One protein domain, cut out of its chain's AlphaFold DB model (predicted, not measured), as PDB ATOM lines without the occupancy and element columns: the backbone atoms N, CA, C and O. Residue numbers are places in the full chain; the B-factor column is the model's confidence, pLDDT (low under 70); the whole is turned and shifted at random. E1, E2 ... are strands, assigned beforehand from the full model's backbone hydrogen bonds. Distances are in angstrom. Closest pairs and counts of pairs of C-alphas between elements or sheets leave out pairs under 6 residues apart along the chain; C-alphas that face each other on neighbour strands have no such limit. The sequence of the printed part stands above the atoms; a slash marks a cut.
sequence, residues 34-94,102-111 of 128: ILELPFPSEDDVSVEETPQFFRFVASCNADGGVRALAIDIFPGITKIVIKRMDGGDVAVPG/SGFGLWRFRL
ATOM      1  N   ILE A  34     -29.060 -41.598 -37.809       82.50
ATOM      2  CA  ILE A  34     -28.508 -40.240 -37.829       82.50
ATOM      3  C   ILE A  34     -28.693 -39.648 -36.433       82.50
ATOM      4  O   ILE A  34     -29.792 -39.688 -35.875       82.50
ATOM      5  N   LEU A  35     -27.613 -39.106 -35.879       86.58
ATOM      6  CA  LEU A  35     -27.662 -38.233 -34.715       86.58
ATOM      7  C   LEU A  35     -27.807 -36.794 -35.210       86.58
ATOM      8  O   LEU A  35     -27.026 -36.354 -36.051       86.58
ATOM      9  N   GLU A  36     -28.806 -36.078 -34.705       85.06
ATOM     10  CA  GLU A  36     -28.985 -34.650 -34.952       85.06
ATOM     11  C   GLU A  36     -28.900 -33.926 -33.613       85.06
ATOM     12  O   GLU A  36     -29.650 -34.232 -32.682       85.06
ATOM     13  N   LEU A  37     -27.955 -32.997 -33.510       86.07
ATOM     14  CA  LEU A  37     -27.806 -32.174 -32.324       86.07
ATOM     15  C   LEU A  37     -28.488 -30.815 -32.547       86.07
ATOM     16  O   LEU A  37     -28.498 -30.313 -33.672       86.07
ATOM     17  N   PRO A  38     -29.041 -30.205 -31.489       81.48
ATOM     18  CA  PRO A  38     -29.685 -28.893 -31.527       81.48
ATOM     19  C   PRO A  38     -28.648 -27.752 -31.539       81.48
ATOM     20  O   PRO A  38     -28.782 -26.777 -30.811       81.48
ATOM     21  N   PHE A  39     -27.603 -27.898 -32.351       83.64
ATOM     22  CA  PHE A  39     -26.572 -26.890 -32.586       83.64
ATOM     23  C   PHE A  39     -26.558 -26.542 -34.075       83.64
ATOM     24  O   PHE A  39     -26.835 -27.433 -34.887       83.64
ATOM     25  N   PRO A  40     -26.241 -25.296 -34.460       82.78
ATOM     26  CA  PRO A  40     -25.858 -24.957 -35.823       82.78
ATOM     27  C   PRO A  40     -24.837 -25.941 -36.410       82.78
ATOM     28  O   PRO A  40     -24.001 -26.491 -35.698       82.78
ATOM     29  N   SER A  41     -24.870 -26.164 -37.724       85.92
ATOM     30  CA  SER A  41     -23.897 -27.030 -38.407       85.92
ATOM     31  C   SER A  41     -22.453 -26.550 -38.256       85.92
ATOM     32  O   SER A  41     -21.542 -27.367 -38.358       85.92
ATOM     33  N   GLU A  42     -22.277 -25.257 -37.986       84.76
ATOM     34  CA  GLU A  42     -20.985 -24.587 -37.833       84.76
ATOM     35  C   GLU A  42     -20.480 -24.554 -36.381       84.76
ATOM     36  O   GLU A  42     -19.380 -24.066 -36.143       84.76
ATOM     37  N   ASP A  43     -21.262 -25.040 -35.410       85.62
ATOM     38  CA  ASP A  43     -20.849 -25.051 -34.003       85.62
ATOM     39  C   ASP A  43     -19.764 -26.103 -33.738       85.62
ATOM     40  O   ASP A  43     -19.787 -27.225 -34.261       85.62
ATOM     41  N   ASP A  44     -18.855 -25.756 -32.826       88.56
ATOM     42  CA  ASP A  44     -17.763 -26.617 -32.382       88.56
ATOM     43  C   ASP A  44     -18.279 -27.762 -31.495       88.56
ATOM     44  O   ASP A  44     -18.324 -27.686 -30.263       88.56
ATOM     45  N   VAL A  45     -18.654 -28.868 -32.134       89.71
ATOM     46  CA  VAL A  45     -18.958 -30.141 -31.472       89.71
ATOM     47  C   VAL A  45     -17.751 -31.065 -31.594       89.71
ATOM     48  O   VAL A  45     -17.396 -31.496 -32.693       89.71
ATOM     49  N   SER A  46     -17.143 -31.440 -30.468       91.43
ATOM     50  CA  SER A  46     -16.081 -32.448 -30.473       91.43
ATOM     51  C   SER A  46     -16.666 -33.860 -30.472       91.43
ATOM     52  O   SER A  46     -17.670 -34.148 -29.811       91.43
ATOM     53  N   VAL A  47     -16.038 -34.747 -31.247       90.65
ATOM     54  CA  VAL A  47     -16.442 -36.150 -31.392       90.65
ATOM     55  C   VAL A  47     -15.267 -37.037 -31.012       90.65
ATOM     56  O   VAL A  47     -14.231 -37.026 -31.671       90.65
ATOM     57  N   GLU A  48     -15.444 -37.824 -29.960       91.68
ATOM     58  CA  GLU A  48     -14.503 -38.857 -29.533       91.68
ATOM     59  C   GLU A  48     -15.095 -40.230 -29.877       91.68
ATOM     60  O   GLU A  48     -16.207 -40.571 -29.463       91.68
ATOM     61  N   GLU A  49     -14.361 -41.016 -30.661       88.58
ATOM     62  CA  GLU A  49     -14.737 -42.383 -31.022       88.58
ATOM     63  C   GLU A  49     -13.909 -43.383 -30.216       88.58
ATOM     64  O   GLU A  49     -12.679 -43.347 -30.209       88.58
ATOM     65  N   THR A  50     -14.600 -44.320 -29.576       85.94
ATOM     66  CA  THR A  50     -14.002 -45.495 -28.943       85.94
ATOM     67  C   THR A  50     -14.594 -46.761 -29.569       85.94
ATOM     68  O   THR A  50     -15.682 -46.716 -30.151       85.94
ATOM     69  N   PRO A  51     -13.957 -47.934 -29.408       86.06
ATOM     70  CA  PRO A  51     -14.549 -49.200 -29.841       86.06
ATOM     71  C   PRO A  51     -15.927 -49.506 -29.219       86.06
ATOM     72  O   PRO A  51     -16.647 -50.373 -29.719       86.06
ATOM     73  N   GLN A  52     -16.281 -48.843 -28.113       85.10
ATOM     74  CA  GLN A  52     -17.502 -49.073 -27.345       85.10
ATOM     75  C   GLN A  52     -18.592 -48.027 -27.621       85.10
ATOM     76  O   GLN A  52     -19.772 -48.380 -27.618       85.10
ATOM     77  N   PHE A  53     -18.228 -46.761 -27.833       84.25
ATOM     78  CA  PHE A  53     -19.174 -45.651 -27.963       84.25
ATOM     79  C   PHE A  53     -18.599 -44.457 -28.732       84.25
ATOM     80  O   PHE A  53     -17.388 -44.273 -28.830       84.25
ATOM     81  N   PHE A  54     -19.508 -43.600 -29.200       87.02
ATOM     82  CA  PHE A  54     -19.207 -42.234 -29.620       87.02
ATOM     83  C   PHE A  54     -19.584 -41.275 -28.495       87.02
ATOM     84  O   PHE A  54     -20.672 -41.394 -27.923       87.02
ATOM     85  N   ARG A  55     -18.712 -40.317 -28.195       89.77
ATOM     86  CA  ARG A  55     -18.975 -39.234 -27.253       89.77
ATOM     87  C   ARG A  55     -18.967 -37.911 -28.006       89.77
ATOM     88  O   ARG A  55     -17.982 -37.561 -28.641       89.77
ATOM     89  N   PHE A  56     -20.081 -37.196 -27.910       90.52
ATOM     90  CA  PHE A  56     -20.271 -35.873 -28.495       90.52
ATOM     91  C   PHE A  56     -20.247 -34.850 -27.362       90.52
ATOM     92  O   PHE A  56     -20.973 -35.026 -26.379       90.52
ATOM     93  N   VAL A  57     -19.419 -33.814 -27.471       89.88
ATOM     94  CA  VAL A  57     -19.317 -32.754 -26.459       89.88
ATOM     95  C   VAL A  57     -19.482 -31.399 -27.133       89.88
ATOM     96  O   VAL A  57     -18.786 -31.088 -28.094       89.88
ATOM     97  N   ALA A  58     -20.413 -30.606 -26.614       87.74
ATOM     98  CA  ALA A  58     -20.729 -29.267 -27.088       87.74
ATOM     99  C   ALA A  58     -21.142 -28.391 -25.901       87.74
ATOM    100  O   ALA A  58     -21.706 -28.891 -24.921       87.74
ATOM    101  N   SER A  59     -20.868 -27.092 -25.987       84.76
ATOM    102  CA  SER A  59     -21.325 -26.120 -24.992       84.76
ATOM    103  C   SER A  59     -22.823 -25.856 -25.168       84.76
ATOM    104  O   SER A  59     -23.279 -25.605 -26.280       84.76
ATOM    105  N   CYS A  60     -23.613 -25.913 -24.093       81.31
ATOM    106  CA  CYS A  60     -25.050 -25.626 -24.148       81.31
ATOM    107  C   CYS A  60     -25.566 -25.008 -22.841       81.31
ATOM    108  O   CYS A  60     -24.962 -25.185 -21.786       81.31
ATOM    109  N   ASN A  61     -26.707 -24.312 -22.904       75.50
ATOM    110  CA  ASN A  61     -27.371 -23.703 -21.743       75.50
ATOM    111  C   ASN A  61     -28.509 -24.597 -21.207       75.50
ATOM    112  O   ASN A  61     -29.694 -24.241 -21.197       75.50
ATOM    113  N   ALA A  62     -28.157 -25.819 -20.816       75.37
ATOM    114  CA  ALA A  62     -29.094 -26.775 -20.241       75.37
ATOM    115  C   ALA A  62     -28.841 -26.940 -18.739       75.37
ATOM    116  O   ALA A  62     -28.347 -27.975 -18.297       75.37
ATOM    117  N   ASP A  63     -29.222 -25.925 -17.960       76.75
ATOM    118  CA  ASP A  63     -29.005 -25.884 -16.503       76.75
ATOM    119  C   ASP A  63     -29.686 -27.058 -15.766       76.75
ATOM    120  O   ASP A  63     -29.228 -27.492 -14.713       76.75
ATOM    121  N   GLY A  64     -30.749 -27.627 -16.351       81.85
ATOM    122  CA  GLY A  64     -31.457 -28.818 -15.856       81.85
ATOM    123  C   GLY A  64     -31.038 -30.145 -16.504       81.85
ATOM    124  O   GLY A  64     -31.717 -31.157 -16.328       81.85
ATOM    125  N   GLY A  65     -29.959 -30.151 -17.290       87.38
ATOM    126  CA  GLY A  65     -29.501 -31.311 -18.050       87.38
ATOM    127  C   GLY A  65     -30.266 -31.559 -19.354       87.38
ATOM    128  O   GLY A  65     -31.243 -30.888 -19.703       87.38
ATOM    129  N   VAL A  66     -29.789 -32.558 -20.098       88.99
ATOM    130  CA  VAL A  66     -30.322 -32.955 -21.408       88.99
ATOM    131  C   VAL A  66     -30.658 -34.442 -21.448       88.99
ATOM    132  O   VAL A  66     -30.121 -35.247 -20.689       88.99
ATOM    133  N   ARG A  67     -31.527 -34.822 -22.381       89.41
ATOM    134  CA  ARG A  67     -31.922 -36.200 -22.673       89.41
ATOM    135  C   ARG A  67     -31.883 -36.461 -24.174       89.41
ATOM    136  O   ARG A  67     -32.243 -35.598 -24.973       89.41
ATOM    137  N   ALA A  68     -31.493 -37.673 -24.548       89.56
ATOM    138  CA  ALA A  68     -31.560 -38.146 -25.924       89.56
ATOM    139  C   ALA A  68     -32.883 -38.886 -26.167       89.56
ATOM    140  O   ALA A  68     -33.270 -39.758 -25.387       89.56
ATOM    141  N   LEU A  69     -33.570 -38.556 -27.257       87.83
ATOM    142  CA  LEU A  69     -34.789 -39.212 -27.712       87.83
ATOM    143  C   LEU A  69     -34.529 -39.886 -29.059       87.83
ATOM    144  O   LEU A  69     -34.172 -39.220 -30.029       87.83
ATOM    145  N   ALA A  70     -34.726 -41.200 -29.122       87.56
ATOM    146  CA  ALA A  70     -34.701 -41.956 -30.367       87.56
ATOM    147  C   ALA A  70     -36.109 -41.976 -30.978       87.56
ATOM    148  O   ALA A  70     -37.048 -42.469 -30.358       87.56
ATOM    149  N   ILE A  71     -36.250 -41.420 -32.180       85.42
ATOM    150  CA  ILE A  71     -37.510 -41.310 -32.916       85.42
ATOM    151  C   ILE A  71     -37.362 -42.087 -34.219       85.42
ATOM    152  O   ILE A  71     -36.471 -41.797 -35.022       85.42
ATOM    153  N   ASP A  72     -38.249 -43.046 -34.458       86.34
ATOM    154  CA  ASP A  72     -38.323 -43.708 -35.754       86.34
ATOM    155  C   ASP A  72     -39.034 -42.787 -36.745       86.34
ATOM    156  O   ASP A  72     -40.228 -42.518 -36.634       86.34
ATOM    157  N   ILE A  73     -38.275 -42.270 -37.710       84.11
ATOM    158  CA  ILE A  73     -38.800 -41.368 -38.747       84.11
ATOM    159  C   ILE A  73     -39.305 -42.142 -39.969       84.11
ATOM    160  O   ILE A  73     -40.080 -41.625 -40.769       84.11
ATOM    161  N   PHE A  74     -38.849 -43.384 -40.120       80.65
ATOM    162  CA  PHE A  74     -39.261 -44.334 -41.145       80.65
ATOM    163  C   PHE A  74     -38.869 -45.748 -40.681       80.65
ATOM    164  O   PHE A  74     -37.915 -45.870 -39.908       80.65
ATOM    165  N   PRO A  75     -39.515 -46.835 -41.147       82.71
ATOM    166  CA  PRO A  75     -39.090 -48.193 -40.811       82.71
ATOM    167  C   PRO A  75     -37.587 -48.432 -41.041       82.71
ATOM    168  O   PRO A  75     -37.094 -48.377 -42.169       82.71
ATOM    169  N   GLY A  76     -36.855 -48.694 -39.953       79.29
ATOM    170  CA  GLY A  76     -35.403 -48.917 -39.966       79.29
ATOM    171  C   GLY A  76     -34.539 -47.652 -40.052       79.29
ATOM    172  O   GLY A  76     -33.324 -47.780 -40.210       79.29
ATOM    173  N   ILE A  77     -35.142 -46.461 -39.960       77.45
ATOM    174  CA  ILE A  77     -34.448 -45.175 -39.876       77.45
ATOM    175  C   ILE A  77     -34.804 -44.503 -38.552       77.45
ATOM    176  O   ILE A  77     -35.921 -44.018 -38.365       77.45
ATOM    177  N   THR A  78     -33.818 -44.422 -37.665       81.05
ATOM    178  CA  THR A  78     -33.966 -43.780 -36.356       81.05
ATOM    179  C   THR A  78     -33.185 -42.468 -36.332       81.05
ATOM    180  O   THR A  78     -31.992 -42.433 -36.658       81.05
ATOM    181  N   LYS A  79     -33.854 -41.390 -35.924       83.43
ATOM    182  CA  LYS A  79     -33.267 -40.080 -35.627       83.43
ATOM    183  C   LYS A  79     -33.085 -39.952 -34.118       83.43
ATOM    184  O   LYS A  79     -34.035 -40.160 -33.372       83.43
ATOM    185  N   ILE A  80     -31.886 -39.595 -33.670       85.57
ATOM    186  CA  ILE A  80     -31.641 -39.250 -32.262       85.57
ATOM    187  C   ILE A  80     -31.675 -37.727 -32.139       85.57
ATOM    188  O   ILE A  80     -30.934 -37.052 -32.848       85.57
ATOM    189  N   VAL A  81     -32.540 -37.213 -31.264       84.68
ATOM    190  CA  VAL A  81     -32.707 -35.783 -30.960       84.68
ATOM    191  C   VAL A  81     -32.301 -35.530 -29.514       84.68
ATOM    192  O   VAL A  81     -32.668 -36.311 -28.637       84.68
ATOM    193  N   ILE A  82     -31.591 -34.437 -29.248       86.24
ATOM    194  CA  ILE A  82     -31.274 -34.005 -27.882       86.24
ATOM    195  C   ILE A  82     -32.255 -32.914 -27.450       86.24
ATOM    196  O   ILE A  82     -32.464 -31.940 -28.172       86.24
ATOM    197  N   LYS A  83     -32.861 -33.088 -26.276       86.81
ATOM    198  CA  LYS A  83     -33.794 -32.143 -25.652       86.81
ATOM    199  C   LYS A  83     -33.372 -31.830 -24.225       86.81
ATOM    200  O   LYS A  83     -32.634 -32.608 -23.622       86.81
ATOM    201  N   ARG A  84     -33.873 -30.735 -23.663       87.74
ATOM    202  CA  ARG A  84     -33.778 -30.478 -22.223       87.74
ATOM    203  C   ARG A  84     -34.606 -31.499 -21.439       87.74
ATOM    204  O   ARG A  84     -35.504 -32.150 -21.983       87.74
ATOM    205  N   MET A  85     -34.280 -31.680 -20.161       87.91
ATOM    206  CA  MET A  85     -34.963 -32.656 -19.305       87.91
ATOM    207  C   MET A  85     -36.464 -32.354 -19.136       87.91
ATOM    208  O   MET A  85     -37.276 -33.280 -19.119       87.91
ATOM    209  N   ASP A  86     -36.829 -31.070 -19.119       87.25
ATOM    210  CA  ASP A  86     -38.208 -30.557 -19.102       87.25
ATOM    211  C   ASP A  86     -38.972 -30.764 -20.430       87.25
ATOM    212  O   ASP A  86     -40.164 -30.483 -20.516       87.25
ATOM    213  N   GLY A  87     -38.307 -31.291 -21.465       83.81
ATOM    214  CA  GLY A  87     -38.870 -31.503 -22.798       83.81
ATOM    215  C   GLY A  87     -38.751 -30.300 -23.737       83.81
ATOM    216  O   GLY A  87     -39.097 -30.437 -24.917       83.81
ATOM    217  N   GLY A  88     -38.233 -29.169 -23.249       82.28
ATOM    218  CA  GLY A  88     -37.928 -27.989 -24.043       82.28
ATOM    219  C   GLY A  88     -36.770 -28.216 -25.014       82.28
ATOM    220  O   GLY A  88     -35.973 -29.155 -24.891       82.28
ATOM    221  N   ASP A  89     -36.669 -27.335 -26.002       80.72
ATOM    222  CA  ASP A  89     -35.547 -27.345 -26.938       80.72
ATOM    223  C   ASP A  89     -34.279 -26.858 -26.232       80.72
ATOM    224  O   ASP A  89     -34.347 -26.007 -25.347       80.72
ATOM    225  N   VAL A  90     -33.118 -27.409 -26.587       77.42
ATOM    226  CA  VAL A  90     -31.829 -26.900 -26.099       77.42
ATOM    227  C   VAL A  90     -31.527 -25.633 -26.888       77.42
ATOM    228  O   VAL A  90     -31.488 -25.678 -28.114       77.42
ATOM    229  N   ALA A  91     -31.348 -24.503 -26.205       67.67
ATOM    230  CA  ALA A  91     -30.880 -23.297 -26.868       67.67
ATOM    231  C   ALA A  91     -29.344 -23.314 -26.931       67.67
ATOM    232  O   ALA A  91     -28.667 -23.904 -26.088       67.67
ATOM    233  N   VAL A  92     -28.779 -22.658 -27.936       63.70
ATOM    234  CA  VAL A  92     -27.344 -22.374 -27.953       63.70
ATOM    235  C   VAL A  92     -27.156 -20.974 -27.370       63.70
ATOM    236  O   VAL A  92     -27.811 -20.037 -27.841       63.70
ATOM    237  N   PRO A  93     -26.334 -20.790 -26.321       57.88
ATOM    238  CA  PRO A  93     -26.050 -19.456 -25.804       57.88
ATOM    239  C   PRO A  93     -25.461 -18.578 -26.922       57.88
ATOM    240  O   PRO A  93     -24.500 -18.965 -27.574       57.88
ATOM    241  N   GLY A  94     -26.056 -17.402 -27.158       56.30
ATOM    242  CA  GLY A  94     -25.630 -16.461 -28.207       56.30
ATOM    243  C   GLY A  94     -26.480 -16.469 -29.480       56.30
ATOM    244  O   GLY A  94     -26.359 -15.556 -30.293       56.30
ATOM    245  N   SER A 102     -36.884 -26.496 -38.909       55.33
ATOM    246  CA  SER A 102     -36.619 -27.885 -38.545       55.33
ATOM    247  C   SER A 102     -35.967 -28.666 -39.696       55.33
ATOM    248  O   SER A 102     -36.620 -29.001 -40.683       55.33
ATOM    249  N   GLY A 103     -34.663 -28.948 -39.567       57.15
ATOM    250  CA  GLY A 103     -33.924 -29.881 -40.422       57.15
ATOM    251  C   GLY A 103     -32.810 -29.316 -41.312       57.15
ATOM    252  O   GLY A 103     -32.063 -30.129 -41.869       57.15
ATOM    253  N   PHE A 104     -32.645 -27.996 -41.444       64.11
ATOM    254  CA  PHE A 104     -31.545 -27.392 -42.221       64.11
ATOM    255  C   PHE A 104     -30.590 -26.634 -41.301       64.11
ATOM    256  O   PHE A 104     -31.043 -25.948 -40.401       64.11
ATOM    257  N   GLY A 105     -29.279 -26.757 -41.517       74.25
ATOM    258  CA  GLY A 105     -28.284 -26.022 -40.728       74.25
ATOM    259  C   GLY A 105     -28.110 -26.507 -39.288       74.25
ATOM    260  O   GLY A 105     -27.527 -25.787 -38.494       74.25
ATOM    261  N   LEU A 106     -28.600 -27.703 -38.946       83.90
ATOM    262  CA  LEU A 106     -28.304 -28.354 -37.668       83.90
ATOM    263  C   LEU A 106     -27.116 -29.308 -37.804       83.90
ATOM    264  O   LEU A 106     -26.897 -29.907 -38.864       83.90
ATOM    265  N   TRP A 107     -26.395 -29.499 -36.707       87.92
ATOM    266  CA  TRP A 107     -25.270 -30.411 -36.624       87.92
ATOM    267  C   TRP A 107     -25.739 -31.867 -36.719       87.92
ATOM    268  O   TRP A 107     -26.645 -32.310 -36.002       87.92
ATOM    269  N   ARG A 108     -25.142 -32.638 -37.637       86.71
ATOM    270  CA  ARG A 108     -25.577 -34.004 -37.958       86.71
ATOM    271  C   ARG A 108     -24.405 -34.957 -38.070       86.71
ATOM    272  O   ARG A 108     -23.488 -34.733 -38.854       86.71
ATOM    273  N   PHE A 109     -24.519 -36.095 -37.396       85.76
ATOM    274  CA  PHE A 109     -23.557 -37.183 -37.486       85.76
ATOM    275  C   PHE A 109     -24.208 -38.461 -38.001       85.76
ATOM    276  O   PHE A 109     -25.251 -38.919 -37.521       85.76
ATOM    277  N   ARG A 110     -23.573 -39.056 -39.008       85.50
ATOM    278  CA  ARG A 110     -23.993 -40.324 -39.601       85.50
ATOM    279  C   ARG A 110     -23.386 -41.447 -38.779       85.50
ATOM    280  O   ARG A 110     -22.182 -41.671 -38.831       85.50
ATOM    281  N   LEU A 111     -24.223 -42.149 -38.022       80.12
ATOM    282  CA  LEU A 111     -23.745 -43.252 -37.201       80.12
ATOM    283  C   LEU A 111     -23.379 -44.439 -38.106       80.12
ATOM    284  O   LEU A 111     -24.147 -44.764 -39.024       80.12
TER     285      LEU A 111
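What this domain is: This is residues 34 to 94 and 102 to 111 of the 128 residues of an uncharacterized protein of Glycine max (UniProt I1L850). A strongly twisted sheet of four strands makes a wall, with the long hairpin E4 and E5 on one side of it and the shorter E1 and E6 on the other; a separate small hairpin, E2 and E3, is set off over one face, toward the half with E1 and E6, with a gap between. E2 and E3 run roughly along the lines of E1 and E6. The printed part has 71 residues with six named strands, E1 to E6 along the chain, and no named helix; its class is all strand. The larger sheet has the order E4, E5, E1, E6 and is mixed, and E2 and E3 form an antiparallel sheet of two. The whole is compact, with a radius of gyration of the C-alphas of 12.4 A and spans of 34 by 26 by 23 A.

How they stand to each other: In the larger sheet, E5, residues 77 to 84, and E1, residues 34 to 40, are inner strands and parallel neighbours at 36 degrees; N 36 and O 80 are 3.0 A apart, within hydrogen-bond range. On the other side of E5 is the edge strand E4, residues 66 to 74. E4 and E5 are a hairpin, antiparallel at 154 degrees, with N 69 and O 81 at 2.8 A and N 79 and O 71 at 2.8 A. The other edge strand, E6, residues 106 to 110, is antiparallel to E1 at 156 degrees, with N 37 and O 107 at 2.9 A. From edge to edge the strands' lines turn by 68 degrees. E2, residues 46 to 49, and E3, residues 54 to 57, are a hairpin, antiparallel at 163 degrees; N 48 and O 55 are 2.9 A apart. E2 and E3 are each apart from E1, E4, E5 and E6, with no C-alpha within 8 A.

Where its parts are: E4, with nine residues the longest strand, measures 24.5 A from first to last C-alpha, and E5 23.0 A. E1 measures 15.6 A and begins with C-alpha 34 at (-28.508, -40.240, -37.829). E6 measures 12.9 A and ends with C-alpha 110 at (-23.993, -40.324, -39.601). E2 and E3 have four residues each, and C-alpha 46 is at (-16.081, -32.448, -30.473).

The domain as a whole: The C-alphas farthest apart, those of Pro 75 and Gly 94, are 36.7 A from each other. Residues 95 to 101 are not printed, and C-alphas 94 and 102 are 18.9 A apart across this cut, which falls in the link from E5 to E6. Of the links that are printed whole, E3 to E4 is short and the others are tight. Mean pLDDT of the printed part is 82.5; residues 91 to 94 and 102 to 104, beside the cut, are under 70.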